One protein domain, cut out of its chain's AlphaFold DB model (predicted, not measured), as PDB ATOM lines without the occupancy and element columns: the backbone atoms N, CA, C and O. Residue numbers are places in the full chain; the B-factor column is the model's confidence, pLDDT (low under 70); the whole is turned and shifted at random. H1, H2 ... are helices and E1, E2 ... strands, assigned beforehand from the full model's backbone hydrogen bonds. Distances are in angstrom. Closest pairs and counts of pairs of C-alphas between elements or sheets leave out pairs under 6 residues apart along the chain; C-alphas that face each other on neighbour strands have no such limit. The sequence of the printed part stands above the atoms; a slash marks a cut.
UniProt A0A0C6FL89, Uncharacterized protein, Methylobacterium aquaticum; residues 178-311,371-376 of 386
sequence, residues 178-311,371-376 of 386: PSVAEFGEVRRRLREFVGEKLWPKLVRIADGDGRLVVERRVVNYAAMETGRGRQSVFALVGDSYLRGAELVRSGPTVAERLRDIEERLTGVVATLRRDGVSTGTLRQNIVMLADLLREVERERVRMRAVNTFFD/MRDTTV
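What this domain is: This is residues 178 to 311 and 371 to 376 of the 386 residues of an uncharacterized protein of Methylobacterium aquaticum (UniProt A0A0C6FL89). A long rod is made of a two-stranded antiparallel ribbon, E1 and E2, tipped by the short helix H3, at one end and a long helical hairpin, H4 and H5, at the other. Between them lie H2, near the base of E1, H1, which packs with its first half on H4 and H5, and the long link of residues 242 to 253; short H6 packs on H5. The printed part has 140 residues, with six named helices and two named strands in the order H1 H2 E1 H3 E2 H4 H5 H6, and its class is mostly helix. The whole is extended, with a radius of gyration of the C-alphas of 23.6 A and spans of 87 by 33 by 24 A.

How they stand to each other: The sheet pairs E1, residues 211 to 219, with E2, residues 232 to 241; they are antiparallel at 155 degrees. N 214 and O 237 are 3.0 A apart and N 218 and O 233 are 2.8 A apart, within hydrogen-bond range. H3, residues 221 to 225, follows E1 after a tight link. H2, residues 199 to 207, comes closest to E1 at the C-alphas of Ile 205 and Arg 211, 6.2 A apart. H1, residues 178 to 194, and H2 are close but not clearly touching, their closest C-alphas, of Arg 191 and Trp 199, being 6.1 A apart. H5, residues 279 to 310, is the hub, touching three helices. H4, residues 254 to 272, and H5 form a helical hairpin at a shallow tilt of 19 degrees, opposite ways; their closest C-alphas are those of Val 268 and Asn 285, 5.8 A apart. H1 touches H5 at a steep tilt of 51 degrees, the same way, with residues 180 to 186 alone; the closest C-alphas, of Phe 183 and Met 303, are 6.7 A apart. H5 touches H6, residues 371 to 375, with residues 286 to 293 alone; the closest C-alphas, of Ala 290 and Thr 375, are 5.9 A apart. Every O i to N i+4 pair is within hydrogen-bond range in H1, H2, H3, H4 and H6, and 25 of 28 are in H5.

Where its parts are: E1 spans 23.7 A and E2 26.3 A from first to last C-alpha. H1, with C-alpha 178 at (-21.745, -24.323, -34.456), spans 24.1 A, H4 26.5 A and H5 48.1 A. H2, H3 and H6 are shorter; C-alpha 375, where H6 ends, is at (-19.724, -13.855, -8.585).

The domain as a whole: The C-alphas farthest apart, of Gly 227 and Asp 275, are 87.0 A apart. Residues 312 to 370 are not printed, and C-alphas 311 and 371 are 30.1 A apart across the cut. Of the links printed whole, E2 to H4 is long. The model's pLDDT is under 70 at residues 223 to 224 and 228 to 238.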
ATOM      1  N   PRO A 178     -22.108 -24.487 -33.046       98.06
ATOM      2  CA  PRO A 178     -21.745 -24.323 -34.456       98.06
ATOM      3  C   PRO A 178     -21.431 -22.877 -34.862       98.06
ATOM      4  O   PRO A 178     -20.575 -22.652 -35.720       98.06
ATOM      5  N   SER A 179     -22.049 -21.891 -34.206       98.00
ATOM      6  CA  SER A 179     -21.837 -20.466 -34.489       98.00
ATOM      7  C   SER A 179     -20.402 -20.011 -34.194       98.00
ATOM      8  O   SER A 179     -19.931 -19.034 -34.777       98.00
ATOM      9  N   VAL A 180     -19.674 -20.703 -33.307       98.12
ATOM     10  CA  VAL A 180     -18.257 -20.410 -33.023       98.12
ATOM     11  C   VAL A 180     -17.381 -20.777 -34.221       98.12
ATOM     12  O   VAL A 180     -16.550 -19.974 -34.649       98.12
ATOM     13  N   ALA A 181     -17.586 -21.966 -34.795       97.69
ATOM     14  CA  ALA A 181     -16.885 -22.392 -36.006       97.69
ATOM     15  C   ALA A 181     -17.282 -21.516 -37.202       97.69
ATOM     16  O   ALA A 181     -16.427 -21.070 -37.970       97.69
ATOM     17  N   GLU A 182     -18.571 -21.201 -37.308       96.62
ATOM     18  CA  GLU A 182     -19.101 -20.348 -38.362       96.62
ATOM     19  C   GLU A 182     -18.518 -18.928 -38.322       96.62
ATOM     20  O   GLU A 182     -18.170 -18.386 -39.367       96.62
ATOM     21  N   PHE A 183     -18.316 -18.342 -37.137       97.25
ATOM     22  CA  PHE A 183     -17.632 -17.051 -37.000       97.25
ATOM     23  C   PHE A 183     -16.235 -17.077 -37.643       97.25
ATOM     24  O   PHE A 183     -15.863 -16.166 -38.389       97.25
ATOM     25  N   GLY A 184     -15.458 -18.134 -37.375       97.12
ATOM     26  CA  GLY A 184     -14.134 -18.324 -37.969       97.12
ATOM     27  C   GLY A 184     -14.193 -18.484 -39.489       97.12
ATOM     28  O   GLY A 184     -13.393 -17.886 -40.209       97.12
ATOM     29  N   GLU A 185     -15.182 -19.227 -39.978       96.25
ATOM     30  CA  GLU A 185     -15.408 -19.448 -41.405       96.25
ATOM     31  C   GLU A 185     -15.821 -18.163 -42.140       96.25
ATOM     32  O   GLU A 185     -15.264 -17.845 -43.192       96.25
ATOM     33  N   VAL A 186     -16.729 -17.368 -41.567       95.19
ATOM     34  CA  VAL A 186     -17.122 -16.054 -42.102       95.19
ATOM     35  C   VAL A 186     -15.908 -15.129 -42.184       95.19
ATOM     36  O   VAL A 186     -15.698 -14.484 -43.212       95.19
ATOM     37  N   ARG A 187     -15.060 -15.099 -41.148       96.12
ATOM     38  CA  ARG A 187     -13.811 -14.321 -41.159       96.12
ATOM     39  C   ARG A 187     -12.853 -14.789 -42.256       96.12
ATOM     40  O   ARG A 187     -12.280 -13.953 -42.955       96.12
ATOM     41  N   ARG A 188     -12.679 -16.104 -42.424       96.00
ATOM     42  CA  ARG A 188     -11.823 -16.691 -43.468       96.00
ATOM     43  C   ARG A 188     -12.324 -16.325 -44.866       96.00
ATOM     44  O   ARG A 188     -11.552 -15.789 -45.659       96.00
ATOM     45  N   ARG A 189     -13.616 -16.528 -45.143       93.62
ATOM     46  CA  ARG A 189     -14.239 -16.151 -46.424       93.62
ATOM     47  C   ARG A 189     -14.160 -14.649 -46.675       93.62
ATOM     48  O   ARG A 189     -13.901 -14.241 -47.802       93.62
ATOM     49  N   LEU A 190     -14.330 -13.818 -45.642       93.69
ATOM     50  CA  LEU A 190     -14.164 -12.369 -45.762       93.69
ATOM     51  C   LEU A 190     -12.721 -12.006 -46.135       93.69
ATOM     52  O   LEU A 190     -12.521 -11.171 -47.010       93.69
ATOM     53  N   ARG A 191     -11.714 -12.642 -45.528       95.00
ATOM     54  CA  ARG A 191     -10.307 -12.441 -45.908       95.00
ATOM     55  C   ARG A 191     -10.058 -12.814 -47.367       95.00
ATOM     56  O   ARG A 191      -9.427 -12.044 -48.085       95.00
ATOM     57  N   GLU A 192     -10.575 -13.955 -47.814       91.94
ATOM     58  CA  GLU A 192     -10.466 -14.402 -49.211       91.94
ATOM     59  C   GLU A 192     -11.182 -13.463 -50.180       91.94
ATOM     60  O   GLU A 192     -10.668 -13.182 -51.266       91.94
ATOM     61  N   PHE A 193     -12.341 -12.945 -49.768       91.00
ATOM     62  CA  PHE A 193     -13.083 -11.938 -50.507       91.00
ATOM     63  C   PHE A 193     -12.273 -10.647 -50.620       91.00
ATOM     64  O   PHE A 193     -12.066 -10.149 -51.719       91.00
ATOM     65  N   VAL A 194     -11.762 -10.109 -49.516       92.44
ATOM     66  CA  VAL A 194     -10.991  -8.854 -49.496       92.44
ATOM     67  C   VAL A 194      -9.665  -8.984 -50.254       92.44
ATOM     68  O   VAL A 194      -9.265  -8.059 -50.962       92.44
ATOM     69  N   GLY A 195      -9.010 -10.139 -50.144       92.38
ATOM     70  CA  GLY A 195      -7.721 -10.440 -50.755       92.38
ATOM     71  C   GLY A 195      -6.520  -9.995 -49.912       92.38
ATOM     72  O   GLY A 195      -6.581  -9.046 -49.125       92.38
ATOM     73  N   GLU A 196      -5.384 -10.664 -50.123       93.38
ATOM     74  CA  GLU A 196      -4.161 -10.520 -49.312       93.38
ATOM     75  C   GLU A 196      -3.588  -9.092 -49.278       93.38
ATOM     76  O   GLU A 196      -2.973  -8.695 -48.294       93.38
ATOM     77  N   LYS A 197      -3.814  -8.277 -50.319       93.94
ATOM     78  CA  LYS A 197      -3.311  -6.890 -50.365       93.94
ATOM     79  C   LYS A 197      -4.111  -5.923 -49.488       93.94
ATOM     80  O   LYS A 197      -3.539  -4.997 -48.914       93.94
ATOM     81  N   LEU A 198      -5.432  -6.098 -49.415       94.25
ATOM     82  CA  LEU A 198      -6.328  -5.178 -48.706       94.25
ATOM     83  C   LEU A 198      -6.616  -5.632 -47.275       94.25
ATOM     84  O   LEU A 198      -6.882  -4.790 -46.416       94.25
ATOM     85  N   TRP A 199      -6.494  -6.930 -46.990       95.88
ATOM     86  CA  TRP A 199      -6.758  -7.473 -45.661       95.88
ATOM     87  C   TRP A 199      -5.906  -6.820 -44.554       95.88
ATOM     88  O   TRP A 199      -6.495  -6.348 -43.582       95.88
ATOM     89  N   PRO A 200      -4.573  -6.645 -44.691       96.69
ATOM     90  CA  PRO A 200      -3.774  -5.961 -43.669       96.69
ATOM     91  C   PRO A 200      -4.171  -4.493 -43.460       96.69
ATOM     92  O   PRO A 200      -4.049  -3.967 -42.355       96.69
ATOM     93  N   LYS A 201      -4.659  -3.804 -44.504       95.44
ATOM     94  CA  LYS A 201      -5.194  -2.439 -44.361       95.44
ATOM     95  C   LYS A 201      -6.472  -2.449 -43.523       95.44
ATOM     96  O   LYS A 201      -6.593  -1.643 -42.609       95.44
ATOM     97  N   LEU A 202      -7.378  -3.386 -43.801       95.31
ATOM     98  CA  LEU A 202      -8.634  -3.525 -43.069       95.31
ATOM     99  C   LEU A 202      -8.410  -3.919 -41.601       95.31
ATOM    100  O   LEU A 202      -9.071  -3.372 -40.724       95.31
ATOM    101  N   VAL A 203      -7.444  -4.802 -41.324       97.06
ATOM    102  CA  VAL A 203      -7.037  -5.153 -39.951       97.06
ATOM    103  C   VAL A 203      -6.531  -3.923 -39.199       97.06
ATOM    104  O   VAL A 203      -7.010  -3.659 -38.105       97.06
ATOM    105  N   ARG A 204      -5.654  -3.105 -39.801       96.50
ATOM    106  CA  ARG A 204      -5.189  -1.855 -39.166       96.50
ATOM    107  C   ARG A 204      -6.329  -0.881 -38.862       96.50
ATOM    108  O   ARG A 204      -6.303  -0.232 -37.824       96.50
ATOM    109  N   ILE A 205      -7.327  -0.796 -39.743       95.19
ATOM    110  CA  ILE A 205      -8.533   0.008 -39.499       95.19
ATOM    111  C   ILE A 205      -9.320  -0.555 -38.304       95.19
ATOM    112  O   ILE A 205      -9.712   0.202 -37.421       95.19
ATOM    113  N   ALA A 206      -9.529  -1.874 -38.255       95.75
ATOM    114  CA  ALA A 206     -10.282  -2.547 -37.194       95.75
ATOM    115  C   ALA A 206      -9.589  -2.524 -35.816       95.75
ATOM    116  O   ALA A 206     -10.267  -2.524 -34.782       95.75
ATOM    117  N   ASP A 207      -8.256  -2.522 -35.808       96.38
ATOM    118  CA  ASP A 207      -7.419  -2.399 -34.610       96.38
ATOM    119  C   ASP A 207      -7.337  -0.939 -34.114       96.38
ATOM    120  O   ASP A 207      -7.043  -0.705 -32.944       96.38
ATOM    121  N   GLY A 208      -7.601   0.036 -34.993       95.12
ATOM    122  CA  GLY A 208      -7.663   1.465 -34.680       95.12
ATOM    123  C   GLY A 208      -9.058   1.938 -34.256       95.12
ATOM    124  O   GLY A 208      -9.761   1.291 -33.484       95.12
ATOM    125  N   ASP A 209      -9.476   3.093 -34.775       93.38
ATOM    126  CA  ASP A 209     -10.783   3.706 -34.488       93.38
ATOM    127  C   ASP A 209     -11.926   3.179 -35.379       93.38
ATOM    128  O   ASP A 209     -13.068   3.638 -35.287       93.38
ATOM    129  N   GLY A 210     -11.628   2.222 -36.262       92.56
ATOM    130  CA  GLY A 210     -12.584   1.661 -37.206       92.56
ATOM    131  C   GLY A 210     -12.937   2.584 -38.372       92.56
ATOM    132  O   GLY A 210     -13.849   2.237 -39.121       92.56
ATOM    133  N   ARG A 211     -12.278   3.733 -38.571       93.69
ATOM    134  CA  ARG A 211     -12.593   4.628 -39.698       93.69
ATOM    135  C   ARG A 211     -12.121   4.047 -41.026       93.69
ATOM    136  O   ARG A 211     -10.944   3.767 -41.239       93.69
ATOM    137  N   LEU A 212     -13.058   3.907 -41.959       91.06
ATOM    138  CA  LEU A 212     -12.776   3.530 -43.338       91.06
ATOM    139  C   LEU A 212     -12.226   4.754 -44.068       91.06
ATOM    140  O   LEU A 212     -12.974   5.662 -44.425       91.06
ATOM    141  N   VAL A 213     -10.912   4.771 -44.273       87.81
ATOM    142  CA  VAL A 213     -10.225   5.852 -44.980       87.81
ATOM    143  C   VAL A 213      -9.991   5.455 -46.432       87.81
ATOM    144  O   VAL A 213      -9.503   4.356 -46.717       87.81
ATOM    145  N   VAL A 214     -10.331   6.364 -47.343       83.69
ATOM    146  CA  VAL A 214     -10.023   6.260 -48.767       83.69
ATOM    147  C   VAL A 214      -8.980   7.306 -49.123       83.69
ATOM    148  O   VAL A 214      -9.150   8.494 -48.850       83.69
ATOM    149  N   GLU A 215      -7.912   6.858 -49.772       79.44
ATOM    150  CA  GLU A 215      -6.912   7.737 -50.359       79.44
ATOM    151  C   GLU A 215      -7.358   8.110 -51.776       79.44
ATOM    152  O   GLU A 215      -7.285   7.300 -52.703       79.44
ATOM    153  N   ARG A 216      -7.858   9.337 -51.953       78.12
ATOM    154  CA  ARG A 216      -8.222   9.850 -53.279       78.12
ATOM    155  C   ARG A 216      -7.115  10.745 -53.799       78.12
ATOM    156  O   ARG A 216      -6.696  11.692 -53.135       78.12
ATOM    157  N   ARG A 217      -6.674  10.479 -55.027       77.19
ATOM    158  CA  ARG A 217      -5.825  11.411 -55.769       77.19
ATOM    159  C   ARG A 217      -6.696  12.572 -56.234       77.19
ATOM    160  O   ARG A 217      -7.451  12.438 -57.194       77.19
ATOM    161  N   VAL A 218      -6.592  13.706 -55.555       76.31
ATOM    162  CA  VAL A 218      -7.277  14.938 -55.934       76.31
ATOM    163  C   VAL A 218      -6.329  15.754 -56.805       76.31
ATOM    164  O   VAL A 218      -5.176  16.018 -56.450       76.31
ATOM    165  N   VAL A 219      -6.798  16.120 -57.993       76.31
ATOM    166  CA  VAL A 219      -6.074  17.057 -58.853       76.31
ATOM    167  C   VAL A 219      -6.273  18.451 -58.269       76.31
ATOM    168  O   VAL A 219      -7.408  18.894 -58.101       76.31
ATOM    169  N   ASN A 220      -5.180  19.139 -57.938       76.69
ATOM    170  CA  ASN A 220      -5.260  20.506 -57.443       76.69
ATOM    171  C   ASN A 220      -5.447  21.468 -58.626       76.69
ATOM    172  O   ASN A 220      -4.471  21.918 -59.229       76.69
ATOM    173  N   TYR A 221      -6.701  21.761 -58.973       76.25
ATOM    174  CA  TYR A 221      -7.033  22.640 -60.098       76.25
ATOM    175  C   TYR A 221      -6.525  24.080 -59.904       76.25
ATOM    176  O   TYR A 221      -6.034  24.673 -60.858       76.25
ATOM    177  N   ALA A 222      -6.495  24.599 -58.671       74.94
ATOM    178  CA  ALA A 222      -5.951  25.932 -58.386       74.94
ATOM    179  C   ALA A 222      -4.432  26.030 -58.664       74.94
ATOM    180  O   ALA A 222      -3.922  27.056 -59.118       74.94
ATOM    181  N   ALA A 223      -3.685  24.940 -58.450       67.62
ATOM    182  CA  ALA A 223      -2.275  24.865 -58.842       67.62
ATOM    183  C   ALA A 223      -2.087  24.781 -60.371       67.62
ATOM    184  O   ALA A 223      -1.060  25.229 -60.887       67.62
ATOM    185  N   MET A 224      -3.075  24.245 -61.101       67.44
ATOM    186  CA  MET A 224      -3.055  24.221 -62.569       67.44
ATOM    187  C   MET A 224      -3.308  25.611 -63.166       67.44
ATOM    188  O   MET A 224      -2.638  25.974 -64.128       67.44
ATOM    189  N   GLU A 225      -4.192  26.414 -62.569       73.88
ATOM    190  CA  GLU A 225      -4.476  27.788 -63.020       73.88
ATOM    191  C   GLU A 225      -3.294  28.751 -62.813       73.88
ATOM    192  O   GLU A 225      -3.105  29.682 -63.588       73.88
ATOM    193  N   THR A 226      -2.440  28.499 -61.817       78.69
ATOM    194  CA  THR A 226      -1.259  29.335 -61.512       78.69
ATOM    195  C   THR A 226       0.002  28.957 -62.302       78.69
ATOM    196  O   THR A 226       1.086  29.465 -62.015       78.69
ATOM    197  N   GLY A 227      -0.101  28.051 -63.283       70.62
ATOM    198  CA  GLY A 227       1.021  27.649 -64.142       70.62
ATOM    199  C   GLY A 227       2.086  26.781 -63.455       70.62
ATOM    200  O   GLY A 227       3.110  26.477 -64.061       70.62
ATOM    201  N   ARG A 228       1.856  26.325 -62.214       68.50
ATOM    202  CA  ARG A 228       2.813  25.512 -61.431       68.50
ATOM    203  C   ARG A 228       2.818  24.020 -61.794       68.50
ATOM    204  O   ARG A 228       3.464  23.218 -61.122       68.50
ATOM    205  N   GLY A 229       2.125  23.646 -62.867       62.91
ATOM    206  CA  GLY A 229       2.029  22.270 -63.341       62.91
ATOM    207  C   GLY A 229       1.043  21.409 -62.544       62.91
ATOM    208  O   GLY A 229       0.476  21.808 -61.528       62.91
ATOM    209  N   ARG A 230       0.798  20.197 -63.051       62.44
ATOM    210  CA  ARG A 230      -0.201  19.261 -62.514       62.44
ATOM    211  C   ARG A 230       0.265  18.666 -61.181       62.44
ATOM    212  O   ARG A 230       0.862  17.593 -61.152       62.44
ATOM    213  N   GLN A 231      -0.045  19.330 -60.071       63.72
ATOM    214  CA  GLN A 231       0.159  18.765 -58.737       63.72
ATOM    215  C   GLN A 231      -1.003  17.842 -58.362       63.72
ATOM    216  O   GLN A 231      -2.180  18.198 -58.439       63.72
ATOM    217  N   SER A 232      -0.657  16.617 -57.979       62.22
ATOM    218  CA  SER A 232      -1.603  15.646 -57.434       62.22
ATOM    219  C   SER A 232      -1.433  15.621 -55.925       62.22
ATOM    220  O   SER A 232      -0.334  15.333 -55.459       62.22
ATOM    221  N   VAL A 233      -2.493  15.921 -55.183       65.81
ATOM    222  CA  VAL A 233      -2.502  15.821 -53.721       65.81
ATOM    223  C   VAL A 233      -3.336  14.604 -53.342       65.81
ATOM    224  O   VAL A 233      -4.396  14.366 -53.921       65.81
ATOM    225  N   PHE A 234      -2.855  13.814 -52.393       67.06
ATOM    226  CA  PHE A 234      -3.634  12.721 -51.826       67.06
ATOM    227  C   PHE A 234      -4.470  13.272 -50.672       67.06
ATOM    228  O   PHE A 234      -3.923  13.815 -49.714       67.06
ATOM    229  N   ALA A 235      -5.792  13.174 -50.785       66.69
ATOM    230  CA  ALA A 235      -6.712  13.519 -49.711       66.69
ATOM    231  C   ALA A 235      -7.234  12.232 -49.067       66.69
ATOM    232  O   ALA A 235      -7.704  11.329 -49.764       66.69
ATOM    233  N   LEU A 236      -7.157  12.163 -47.738       68.56
ATOM    234  CA  LEU A 236      -7.803  11.119 -46.950       68.56
ATOM    235  C   LEU A 236      -9.247  11.550 -46.696       68.56
ATOM    236  O   LEU A 236      -9.489  12.515 -45.974       68.56
ATOM    237  N   VAL A 237     -10.202  10.847 -47.299       68.19
ATOM    238  CA  VAL A 237     -11.635  11.063 -47.064       68.19
ATOM    239  C   VAL A 237     -12.150   9.885 -46.240       68.19
ATOM    240  O   VAL A 237     -11.950   8.732 -46.625       68.19
ATOM    241  N   GLY A 238     -12.768  10.158 -45.089       68.31
ATOM    242  CA  GLY A 238     -13.192   9.124 -44.144       68.31
ATOM    243  C   GLY A 238     -14.427   9.523 -43.345       68.31
ATOM    244  O   GLY A 238     -14.309   9.906 -42.187       68.31
ATOM    245  N   ASP A 239     -15.610   9.356 -43.942       77.44
ATOM    246  CA  ASP A 239     -16.905   9.682 -43.310       77.44
ATOM    247  C   ASP A 239     -17.669   8.427 -42.847       77.44
ATOM    248  O   ASP A 239     -18.879   8.431 -42.598       77.44
ATOM    249  N   SER A 240     -16.984   7.284 -42.799       88.44
ATOM    250  CA  SER A 240     -17.601   5.984 -42.546       88.44
ATOM    251  C   SER A 240     -16.772   5.124 -41.604       88.44
ATOM    252  O   SER A 240     -15.550   5.211 -41.570       88.44
ATOM    253  N   TYR A 241     -17.462   4.269 -40.853       92.00
ATOM    254  CA  TYR A 241     -16.864   3.351 -39.889       92.00
ATOM    255  C   TYR A 241     -17.132   1.903 -40.297       92.00
ATOM    256  O   TYR A 241     -18.220   1.575 -40.781       92.00
ATOM    257  N   LEU A 242     -16.151   1.038 -40.055       92.69
ATOM    258  CA  LEU A 242     -16.242  -0.406 -40.192       92.69
ATOM    259  C   LEU A 242     -17.129  -0.964 -39.073       92.69
ATOM    260  O   LEU A 242     -16.685  -1.223 -37.953       92.69
ATOM    261  N   ARG A 243     -18.413  -1.149 -39.375       92.50
ATOM    262  CA  ARG A 243     -19.335  -1.848 -38.474       92.50
ATOM    263  C   ARG A 243     -18.913  -3.306 -38.329       92.50
ATOM    264  O   ARG A 243     -18.523  -3.933 -39.305       92.50
ATOM    265  N   GLY A 244     -18.981  -3.836 -37.109       93.06
ATOM    266  CA  GLY A 244     -18.525  -5.198 -36.834       93.06
ATOM    267  C   GLY A 244     -17.008  -5.380 -36.981       93.06
ATOM    268  O   GLY A 244     -16.565  -6.472 -37.319       93.06
ATOM    269  N   ALA A 245     -16.205  -4.338 -36.721       95.00
ATOM    270  CA  ALA A 245     -14.737  -4.375 -36.805       95.00
ATOM    271  C   ALA A 245     -14.091  -5.571 -36.074       95.00
ATOM    272  O   ALA A 245     -13.093  -6.118 -36.536       95.00
ATOM    273  N   GLU A 246     -14.699  -6.031 -34.983       95.62
ATOM    274  CA  GLU A 246     -14.315  -7.231 -34.225       95.62
ATOM    275  C   GLU A 246     -14.230  -8.528 -35.057       95.62
ATOM    276  O   GLU A 246     -13.496  -9.450 -34.691       95.62
ATOM    277  N   LEU A 247     -14.952  -8.611 -36.184       95.25
ATOM    278  CA  LEU A 247     -14.860  -9.721 -37.140       95.25
ATOM    279  C   LEU A 247     -13.495  -9.755 -37.846       95.25
ATOM    280  O   LEU A 247     -12.999 -10.819 -38.212       95.25
ATOM    281  N   VAL A 248     -12.877  -8.588 -38.041       96.25
ATOM    282  CA  VAL A 248     -11.611  -8.429 -38.768       96.25
ATOM    283  C   VAL A 248     -10.420  -8.338 -37.818       96.25
ATOM    284  O   VAL A 248      -9.360  -8.886 -38.141       96.25
ATOM    285  N   ARG A 249     -10.610  -7.683 -36.662       96.12
ATOM    286  CA  ARG A 249      -9.581  -7.328 -35.672       96.12
ATOM    287  C   ARG A 249      -8.547  -8.431 -35.446       96.12
ATOM    288  O   ARG A 249      -8.889  -9.619 -35.378       96.12
ATOM    289  N   SER A 250      -7.281  -8.039 -35.343       95.88
ATOM    290  CA  SER A 250      -6.176  -8.967 -35.105       95.88
ATOM    291  C   SER A 250      -6.306  -9.705 -33.764       95.88
ATOM    292  O   SER A 250      -7.143  -9.393 -32.916       95.88
ATOM    293  N   GLY A 251      -5.498 -10.754 -33.607       95.50
ATOM    294  CA  GLY A 251      -5.468 -11.578 -32.404       95.50
ATOM    295  C   GLY A 251      -6.116 -12.956 -32.570       95.50
ATOM    296  O   GLY A 251      -6.551 -13.320 -33.673       95.50
ATOM    297  N   PRO A 252      -6.158 -13.727 -31.471       97.50
ATOM    298  CA  PRO A 252      -6.626 -15.110 -31.463       97.50
ATOM    299  C   PRO A 252      -8.076 -15.213 -31.926       97.50
ATOM    300  O   PRO A 252      -8.857 -14.259 -31.850       97.50
ATOM    301  N   THR A 253      -8.445 -16.377 -32.435       97.31
ATOM    302  CA  THR A 253      -9.820 -16.693 -32.824       97.31
ATOM    303  C   THR A 253     -10.729 -16.798 -31.597       97.31
ATOM    304  O   THR A 253     -10.267 -17.037 -30.483       97.31
ATOM    305  N   VAL A 254     -12.043 -16.649 -31.796       97.81
ATOM    306  CA  VAL A 254     -13.033 -16.875 -30.725       97.81
ATOM    307  C   VAL A 254     -12.904 -18.297 -30.168       97.81
ATOM    308  O   VAL A 254     -12.940 -18.487 -28.961       97.81
ATOM    309  N   ALA A 255     -12.682 -19.297 -31.028       98.12
ATOM    310  CA  ALA A 255     -12.528 -20.689 -30.609       98.12
ATOM    311  C   ALA A 255     -11.311 -20.909 -29.691       98.12
ATOM    312  O   ALA A 255     -11.432 -21.594 -28.675       98.12
ATOM    313  N   GLU A 256     -10.159 -20.316 -30.023       98.31
ATOM    314  CA  GLU A 256      -8.958 -20.353 -29.175       98.31
ATOM    315  C   GLU A 256      -9.211 -19.641 -27.843       98.31
ATOM    316  O   GLU A 256      -8.971 -20.214 -26.787       98.31
ATOM    317  N   ARG A 257      -9.802 -18.440 -27.876       98.44
ATOM    318  CA  ARG A 257     -10.117 -17.680 -26.658       98.44
ATOM    319  C   ARG A 257     -11.082 -18.413 -25.735       98.44
ATOM    320  O   ARG A 257     -10.865 -18.426 -24.529       98.44
ATOM    321  N   LEU A 258     -12.126 -19.036 -26.277       98.50
ATOM    322  CA  LEU A 258     -13.062 -19.825 -25.476       98.50
ATOM    323  C   LEU A 258     -12.389 -21.068 -24.878       98.50
ATOM    324  O   LEU A 258     -12.695 -21.413 -23.742       98.50
ATOM    325  N   ARG A 259     -11.447 -21.706 -25.583       98.50
ATOM    326  CA  ARG A 259     -10.646 -22.803 -25.014       98.50
ATOM    327  C   ARG A 259      -9.789 -22.319 -23.841       98.50
ATOM    328  O   ARG A 259      -9.870 -22.904 -22.767       98.50
ATOM    329  N   ASP A 260      -9.054 -21.219 -24.010       98.44
ATOM    330  CA  ASP A 260      -8.223 -20.639 -22.942       98.44
ATOM    331  C   ASP A 260      -9.061 -20.280 -21.699       98.44
ATOM    332  O   ASP A 260      -8.642 -20.483 -20.556       98.44
ATOM    333  N   ILE A 261     -10.260 -19.726 -21.917       98.44
ATOM    334  CA  ILE A 261     -11.208 -19.391 -20.848       98.44
ATOM    335  C   ILE A 261     -11.679 -20.660 -20.129       98.44
ATOM    336  O   ILE A 261     -11.694 -20.674 -18.901       98.44
ATOM    337  N   GLU A 262     -12.041 -21.719 -20.860       98.50
ATOM    338  CA  GLU A 262     -12.482 -22.998 -20.286       98.50
ATOM    339  C   GLU A 262     -11.383 -23.653 -19.438       98.50
ATOM    340  O   GLU A 262     -11.653 -24.102 -18.321       98.50
ATOM    341  N   GLU A 263     -10.137 -23.660 -19.916       98.38
ATOM    342  CA  GLU A 263      -8.988 -24.206 -19.181       98.38
ATOM    343  C   GLU A 263      -8.754 -23.448 -17.867       98.38
ATOM    344  O   GLU A 263      -8.646 -24.052 -16.793       98.38
ATOM    345  N   ARG A 264      -8.755 -22.110 -17.920       98.56
ATOM    346  CA  ARG A 264      -8.609 -21.262 -16.726       98.56
ATOM    347  C   ARG A 264      -9.779 -21.427 -15.762       98.56
ATOM    348  O   ARG A 264      -9.556 -21.532 -14.557       98.56
ATOM    349  N   LEU A 265     -11.008 -21.479 -16.271       98.38
ATOM    350  CA  LEU A 265     -12.214 -21.684 -15.471       98.38
ATOM    351  C   LEU A 265     -12.176 -23.036 -14.755       98.38
ATOM    352  O   LEU A 265     -12.437 -23.103 -13.555       98.38
ATOM    353  N   THR A 266     -11.762 -24.089 -15.460       98.31
ATOM    354  CA  THR A 266     -11.560 -25.426 -14.889       98.31
ATOM    355  C   THR A 266     -10.517 -25.396 -13.772       98.31
ATOM    356  O   THR A 266     -10.759 -25.945 -12.698       98.31
ATOM    357  N   GLY A 267      -9.390 -24.705 -13.972       98.25
ATOM    358  CA  GLY A 267      -8.353 -24.543 -12.947       98.25
ATOM    359  C   GLY A 267      -8.830 -23.784 -11.701       98.25
ATOM    360  O   GLY A 267      -8.519 -24.179 -10.572       98.25
ATOM    361  N   VAL A 268      -9.633 -22.733 -11.889       98.19
ATOM    362  CA  VAL A 268     -10.238 -21.968 -10.789       98.19
ATOM    363  C   VAL A 268     -11.222 -22.834 -10.001       98.19
ATOM    364  O   VAL A 268     -11.110 -22.929  -8.779       98.19
ATOM    365  N   VAL A 269     -12.140 -23.527 -10.684       97.88
ATOM    366  CA  VAL A 269     -13.103 -24.440 -10.045       97.88
ATOM    367  C   VAL A 269     -12.377 -25.568  -9.307       97.88
ATOM    368  O   VAL A 269     -12.706 -25.857  -8.161       97.88
ATOM    369  N   ALA A 270     -11.343 -26.162  -9.907       97.81
ATOM    370  CA  ALA A 270     -10.542 -27.201  -9.263       97.81
ATOM    371  C   ALA A 270      -9.829 -26.697  -7.999       97.81
ATOM    372  O   ALA A 270      -9.718 -27.438  -7.025       97.81
ATOM    373  N   THR A 271      -9.372 -25.442  -7.989       97.88
ATOM    374  CA  THR A 271      -8.772 -24.825  -6.798       97.88
ATOM    375  C   THR A 271      -9.816 -24.598  -5.711       97.88
ATOM    376  O   THR A 271      -9.559 -24.916  -4.554       97.88
ATOM    377  N   LEU A 272     -11.001 -24.103  -6.078       96.56
ATOM    378  CA  LEU A 272     -12.111 -23.884  -5.147       96.56
ATOM    379  C   LEU A 272     -12.715 -25.183  -4.597       96.56
ATOM    380  O   LEU A 272     -13.348 -25.140  -3.551       96.56
ATOM    381  N   ARG A 273     -12.515 -26.331  -5.250       96.25
ATOM    382  CA  ARG A 273     -12.933 -27.641  -4.719       96.25
ATOM    383  C   ARG A 273     -12.034 -28.180  -3.611       96.25
ATOM    384  O   ARG A 273     -12.416 -29.143  -2.960       96.25
ATOM    385  N   ARG A 274     -10.824 -27.642  -3.440       96.88
ATOM    386  CA  ARG A 274      -9.883 -28.161  -2.441       96.88
ATOM    387  C   ARG A 274     -10.349 -27.798  -1.034       96.88
ATOM    388  O   ARG A 274     -10.810 -26.682  -0.792       96.88
ATOM    389  N   ASP A 275     -10.138 -28.717  -0.104       93.06
ATOM    390  CA  ASP A 275     -10.324 -28.452   1.318       93.06
ATOM    391  C   ASP A 275      -9.195 -27.560   1.853       93.06
ATOM    392  O   ASP A 275      -8.074 -27.560   1.337       93.06
ATOM    393  N   GLY A 276      -9.486 -26.766   2.888       92.50
ATOM    394  CA  GLY A 276      -8.472 -25.962   3.583       92.50
ATOM    395  C   GLY A 276      -7.857 -24.820   2.760       92.50
ATOM    396  O   GLY A 276      -6.789 -24.312   3.098       92.50
ATOM    397  N   VAL A 277      -8.503 -24.392   1.671       96.25
ATOM    398  CA  VAL A 277      -8.026 -23.274   0.842       96.25
ATOM    399  C   VAL A 277      -7.995 -21.993   1.669       96.25
ATOM    400  O   VAL A 277      -8.991 -21.647   2.294       96.25
ATOM    401  N   SER A 278      -6.884 -21.251   1.650       96.69
ATOM    402  CA  SER A 278      -6.747 -19.997   2.408       96.69
ATOM    403  C   SER A 278      -7.728 -18.906   1.945       96.69
ATOM    404  O   SER A 278      -8.137 -18.873   0.783       96.69
ATOM    405  N   THR A 279      -8.068 -17.947   2.816       95.81
ATOM    406  CA  THR A 279      -8.944 -16.810   2.457       95.81
ATOM    407  C   THR A 279      -8.389 -15.991   1.292       95.81
ATOM    408  O   THR A 279      -9.142 -15.568   0.417       95.81
ATOM    409  N   GLY A 280      -7.066 -15.796   1.242       96.00
ATOM    410  CA  GLY A 280      -6.408 -15.097   0.137       96.00
ATOM    411  C   GLY A 280      -6.601 -15.822  -1.196       96.00
ATOM    412  O   GLY A 280      -6.952 -15.195  -2.197       96.00
ATOM    413  N   THR A 281      -6.463 -17.149  -1.192       97.44
ATOM    414  CA  THR A 281      -6.682 -17.989  -2.376       97.44
ATOM    415  C   THR A 281      -8.150 -17.990  -2.808       97.44
ATOM    416  O   THR A 281      -8.409 -17.848  -4.003       97.44
ATOM    417  N   LEU A 282      -9.110 -18.082  -1.876       96.50
ATOM    418  CA  LEU A 282     -10.542 -17.966  -2.197       96.50
ATOM    419  C   LEU A 282     -10.847 -16.619  -2.856       96.50
ATOM    420  O   LEU A 282     -11.420 -16.569  -3.945       96.50
ATOM    421  N   ARG A 283     -10.384 -15.526  -2.239       96.06
ATOM    422  CA  ARG A 283     -10.537 -14.166  -2.766       96.06
ATOM    423  C   ARG A 283      -9.997 -14.042  -4.185       96.06
ATOM    424  O   ARG A 283     -10.696 -13.516  -5.049       96.06
ATOM    425  N   GLN A 284      -8.766 -14.491  -4.419       97.25
ATOM    426  CA  GLN A 284      -8.121 -14.396  -5.726       97.25
ATOM    427  C   GLN A 284      -8.892 -15.183  -6.791       97.25
ATOM    428  O   GLN A 284      -9.123 -14.665  -7.881       97.25
ATOM    429  N   ASN A 285      -9.330 -16.401  -6.471       97.38
ATOM    430  CA  ASN A 285     -10.068 -17.250  -7.407       97.38
ATOM    431  C   ASN A 285     -11.458 -16.690  -7.728       97.38
ATOM    432  O   ASN A 285     -11.859 -16.700  -8.887       97.38
ATOM    433  N   ILE A 286     -12.166 -16.123  -6.750       95.56
ATOM    434  CA  ILE A 286     -13.463 -15.472  -6.987       95.56
ATOM    435  C   ILE A 286     -13.314 -14.217  -7.861       95.56
ATOM    436  O   ILE A 286     -14.133 -13.979  -8.750       95.56
ATOM    437  N   VAL A 287     -12.253 -13.427  -7.663       95.62
ATOM    438  CA  VAL A 287     -11.938 -12.303  -8.564       95.62
ATOM    439  C   VAL A 287     -11.640 -12.815  -9.976       95.62
ATOM    440  O   VAL A 287     -12.192 -12.286 -10.937       95.62
ATOM    441  N   MET A 288     -10.856 -13.890 -10.098       97.56
ATOM    442  CA  MET A 288     -10.559 -14.519 -11.386       97.56
ATOM    443  C   MET A 288     -11.830 -15.015 -12.093       97.56
ATOM    444  O   MET A 288     -11.961 -14.824 -13.297       97.56
ATOM    445  N   LEU A 289     -12.797 -15.594 -11.372       97.19
ATOM    446  CA  LEU A 289     -14.111 -15.964 -11.919       97.19
ATOM    447  C   LEU A 289     -14.852 -14.753 -12.505       97.19
ATOM    448  O   LEU A 289     -15.400 -14.842 -13.604       97.19
ATOM    449  N   ALA A 290     -14.844 -13.614 -11.807       96.50
ATOM    450  CA  ALA A 290     -15.455 -12.384 -12.306       96.50
ATOM    451  C   ALA A 290     -14.728 -11.830 -13.546       96.50
ATOM    452  O   ALA A 290     -15.369 -11.301 -14.455       96.50
ATOM    453  N   ASP A 291     -13.402 -11.962 -13.613       97.44
ATOM    454  CA  ASP A 291     -12.617 -11.574 -14.788       97.44
ATOM    455  C   ASP A 291     -12.906 -12.493 -15.987       97.44
ATOM    456  O   ASP A 291     -13.120 -12.004 -17.099       97.44
ATOM    457  N   LEU A 292     -13.010 -13.806 -15.754       98.19
ATOM    458  CA  LEU A 292     -13.386 -14.798 -16.765       98.19
ATOM    459  C   LEU A 292     -14.803 -14.555 -17.304       98.19
ATOM    460  O   LEU A 292     -15.005 -14.623 -18.513       98.19
ATOM    461  N   LEU A 293     -15.762 -14.184 -16.450       97.88
ATOM    462  CA  LEU A 293     -17.096 -13.751 -16.887       97.88
ATOM    463  C   LEU A 293     -17.009 -12.579 -17.881       97.88
ATOM    464  O   LEU A 293     -17.631 -12.617 -18.943       97.88
ATOM    465  N   ARG A 294     -16.202 -11.551 -17.580       97.94
ATOM    466  CA  ARG A 294     -16.010 -10.414 -18.502       97.94
ATOM    467  C   ARG A 294     -15.318 -10.836 -19.799       97.94
ATOM    468  O   ARG A 294     -15.561 -10.245 -20.848       97.94
ATOM    469  N   GLU A 295     -14.437 -11.831 -19.758       98.44
ATOM    470  CA  GLU A 295     -13.843 -12.425 -20.962       98.44
ATOM    471  C   GLU A 295     -14.893 -13.141 -21.827       98.44
ATOM    472  O   GLU A 295     -14.958 -12.869 -23.025       98.44
ATOM    473  N   VAL A 296     -15.774 -13.953 -21.233       98.38
ATOM    474  CA  VAL A 296     -16.899 -14.600 -21.941       98.38
ATOM    475  C   VAL A 296     -17.829 -13.558 -22.574       98.38
ATOM    476  O   VAL A 296     -18.219 -13.684 -23.739       98.38
ATOM    477  N   GLU A 297     -18.163 -12.496 -21.838       98.06
ATOM    478  CA  GLU A 297     -18.969 -11.383 -22.349       98.06
ATOM    479  C   GLU A 297     -18.318 -10.701 -23.555       98.06
ATOM    480  O   GLU A 297     -19.001 -10.427 -24.547       98.06
ATOM    481  N   ARG A 298     -17.000 -10.466 -23.500       97.81
ATOM    482  CA  ARG A 298     -16.240  -9.889 -24.615       97.81
ATOM    483  C   ARG A 298     -16.294 -10.772 -25.855       97.81
ATOM    484  O   ARG A 298     -16.584 -10.252 -26.930       97.81
ATOM    485  N   GLU A 299     -16.099 -12.083 -25.730       98.31
ATOM    486  CA  GLU A 299     -16.185 -12.982 -26.891       98.31
ATOM    487  C   GLU A 299     -17.614 -13.052 -27.459       98.31
ATOM    488  O   GLU A 299     -17.791 -13.053 -28.677       98.31
ATOM    489  N   ARG A 300     -18.658 -12.983 -26.621       97.62
ATOM    490  CA  ARG A 300     -20.049 -12.853 -27.108       97.62
ATOM    491  C   ARG A 300     -20.283 -11.559 -27.880       97.62
ATOM    492  O   ARG A 300     -20.963 -11.573 -28.908       97.62
ATOM    493  N   VAL A 301     -19.738 -10.437 -27.410       96.38
ATOM    494  CA  VAL A 301     -19.779  -9.161 -28.145       96.38
ATOM    495  C   VAL A 301     -19.011  -9.272 -29.461       96.38
ATOM    496  O   VAL A 301     -19.496  -8.801 -30.487       96.38
ATOM    497  N   ARG A 302     -17.869  -9.959 -29.467       97.19
ATOM    498  CA  ARG A 302     -17.098 -10.218 -30.683       97.19
ATOM    499  C   ARG A 302     -17.899 -11.029 -31.699       97.19
ATOM    500  O   ARG A 302     -17.945 -10.658 -32.864       97.19
ATOM    501  N   MET A 303     -18.616 -12.065 -31.264       97.88
ATOM    502  CA  MET A 303     -19.509 -12.850 -32.129       97.88
ATOM    503  C   MET A 303     -20.676 -12.016 -32.693       97.88
ATOM    504  O   MET A 303     -21.019 -12.155 -33.866       97.88
ATOM    505  N   ARG A 304     -21.233 -11.057 -31.927       96.69
ATOM    506  CA  ARG A 304     -22.260 -10.109 -32.435       96.69
ATOM    507  C   ARG A 304     -21.805  -9.326 -33.659       96.69
ATOM    508  O   ARG A 304     -22.648  -8.889 -34.441       96.69
ATOM    509  N   ALA A 305     -20.499  -9.161 -33.837       95.12
ATOM    510  CA  ALA A 305     -19.935  -8.402 -34.937       95.12
ATOM    511  C   ALA A 305     -20.315  -8.949 -36.310       95.12
ATOM    512  O   ALA A 305     -20.418  -8.155 -37.235       95.12
ATOM    513  N   VAL A 306     -20.580 -10.254 -36.437       94.62
ATOM    514  CA  VAL A 306     -21.112 -10.838 -37.677       94.62
ATOM    515  C   VAL A 306     -22.446 -10.178 -38.022       94.62
ATOM    516  O   VAL A 306     -22.568  -9.548 -39.068       94.62
ATOM    517  N   ASN A 307     -23.412 -10.196 -37.103       92.44
ATOM    518  CA  ASN A 307     -24.718  -9.571 -37.326       92.44
ATOM    519  C   ASN A 307     -24.590  -8.066 -37.590       92.44
ATOM    520  O   ASN A 307     -25.251  -7.537 -38.472       92.44
ATOM    521  N   THR A 308     -23.708  -7.372 -36.865       91.81
ATOM    522  CA  THR A 308     -23.477  -5.933 -37.064       91.81
ATOM    523  C   THR A 308     -22.795  -5.611 -38.399       91.81
ATOM    524  O   THR A 308     -23.042  -4.546 -38.964       91.81
ATOM    525  N   PHE A 309     -21.939  -6.500 -38.906       91.69
ATOM    526  CA  PHE A 309     -21.261  -6.349 -40.194       91.69
ATOM    527  C   PHE A 309     -22.231  -6.563 -41.366       91.69
ATOM    528  O   PHE A 309     -22.214  -5.787 -42.321       91.69
ATOM    529  N   PHE A 310     -23.104  -7.575 -41.270       89.62
ATOM    530  CA  PHE A 310     -24.095  -7.923 -42.300       89.62
ATOM    531  C   PHE A 310     -25.463  -7.249 -42.118       89.62
ATOM    532  O   PHE A 310     -26.380  -7.507 -42.897       89.62
ATOM    533  N   ASP A 311     -25.622  -6.368 -41.130       85.25
ATOM    534  CA  ASP A 311     -26.804  -5.517 -41.010       85.25
ATOM    535  C   ASP A 311     -26.842  -4.529 -42.182       85.25
ATOM    536  O   ASP A 311     -26.001  -3.628 -42.301       85.25
ATOM    537  N   MET A 371     -22.914 -17.318 -14.066       96.50
ATOM    538  CA  MET A 371     -21.639 -16.758 -13.603       96.50
ATOM    539  C   MET A 371     -21.818 -15.421 -12.867       96.50
ATOM    540  O   MET A 371     -21.109 -15.152 -11.896       96.50
ATOM    541  N   ARG A 372     -22.764 -14.569 -13.276       95.31
ATOM    542  CA  ARG A 372     -23.083 -13.322 -12.556       95.31
ATOM    543  C   ARG A 372     -23.667 -13.617 -11.185       95.31
ATOM    544  O   ARG A 372     -23.206 -13.048 -10.197       95.31
ATOM    545  N   ASP A 373     -24.619 -14.538 -11.108       92.81
ATOM    546  CA  ASP A 373     -25.241 -14.910  -9.840       92.81
ATOM    547  C   ASP A 373     -24.246 -15.502  -8.843       92.81
ATOM    548  O   ASP A 373     -24.357 -15.249  -7.645       92.81
ATOM    549  N   THR A 374     -23.235 -16.223  -9.333       92.62
ATOM    550  CA  THR A 374     -22.200 -16.839  -8.493       92.62
ATOM    551  C   THR A 374     -21.052 -15.899  -8.103       92.62
ATOM    552  O   THR A 374     -20.374 -16.150  -7.109       92.62
ATOM    553  N   THR A 375     -20.830 -14.805  -8.839       90.56
ATOM    554  CA  THR A 375     -19.724 -13.855  -8.585       90.56
ATOM    555  C   THR A 375     -20.147 -12.584  -7.843       90.56
ATOM    556  O   THR A 375     -19.300 -11.882  -7.279       90.56
ATOM    557  N   VAL A 376     -21.442 -12.255  -7.808       86.62
ATOM    558  CA  VAL A 376     -21.953 -11.100  -7.058       86.62
ATOM    559  C   VAL A 376     -21.924 -11.392  -5.556       86.62
ATOM    560  O   VAL A 376     -22.564 -12.321  -5.073       86.62
TER     561      VAL A 376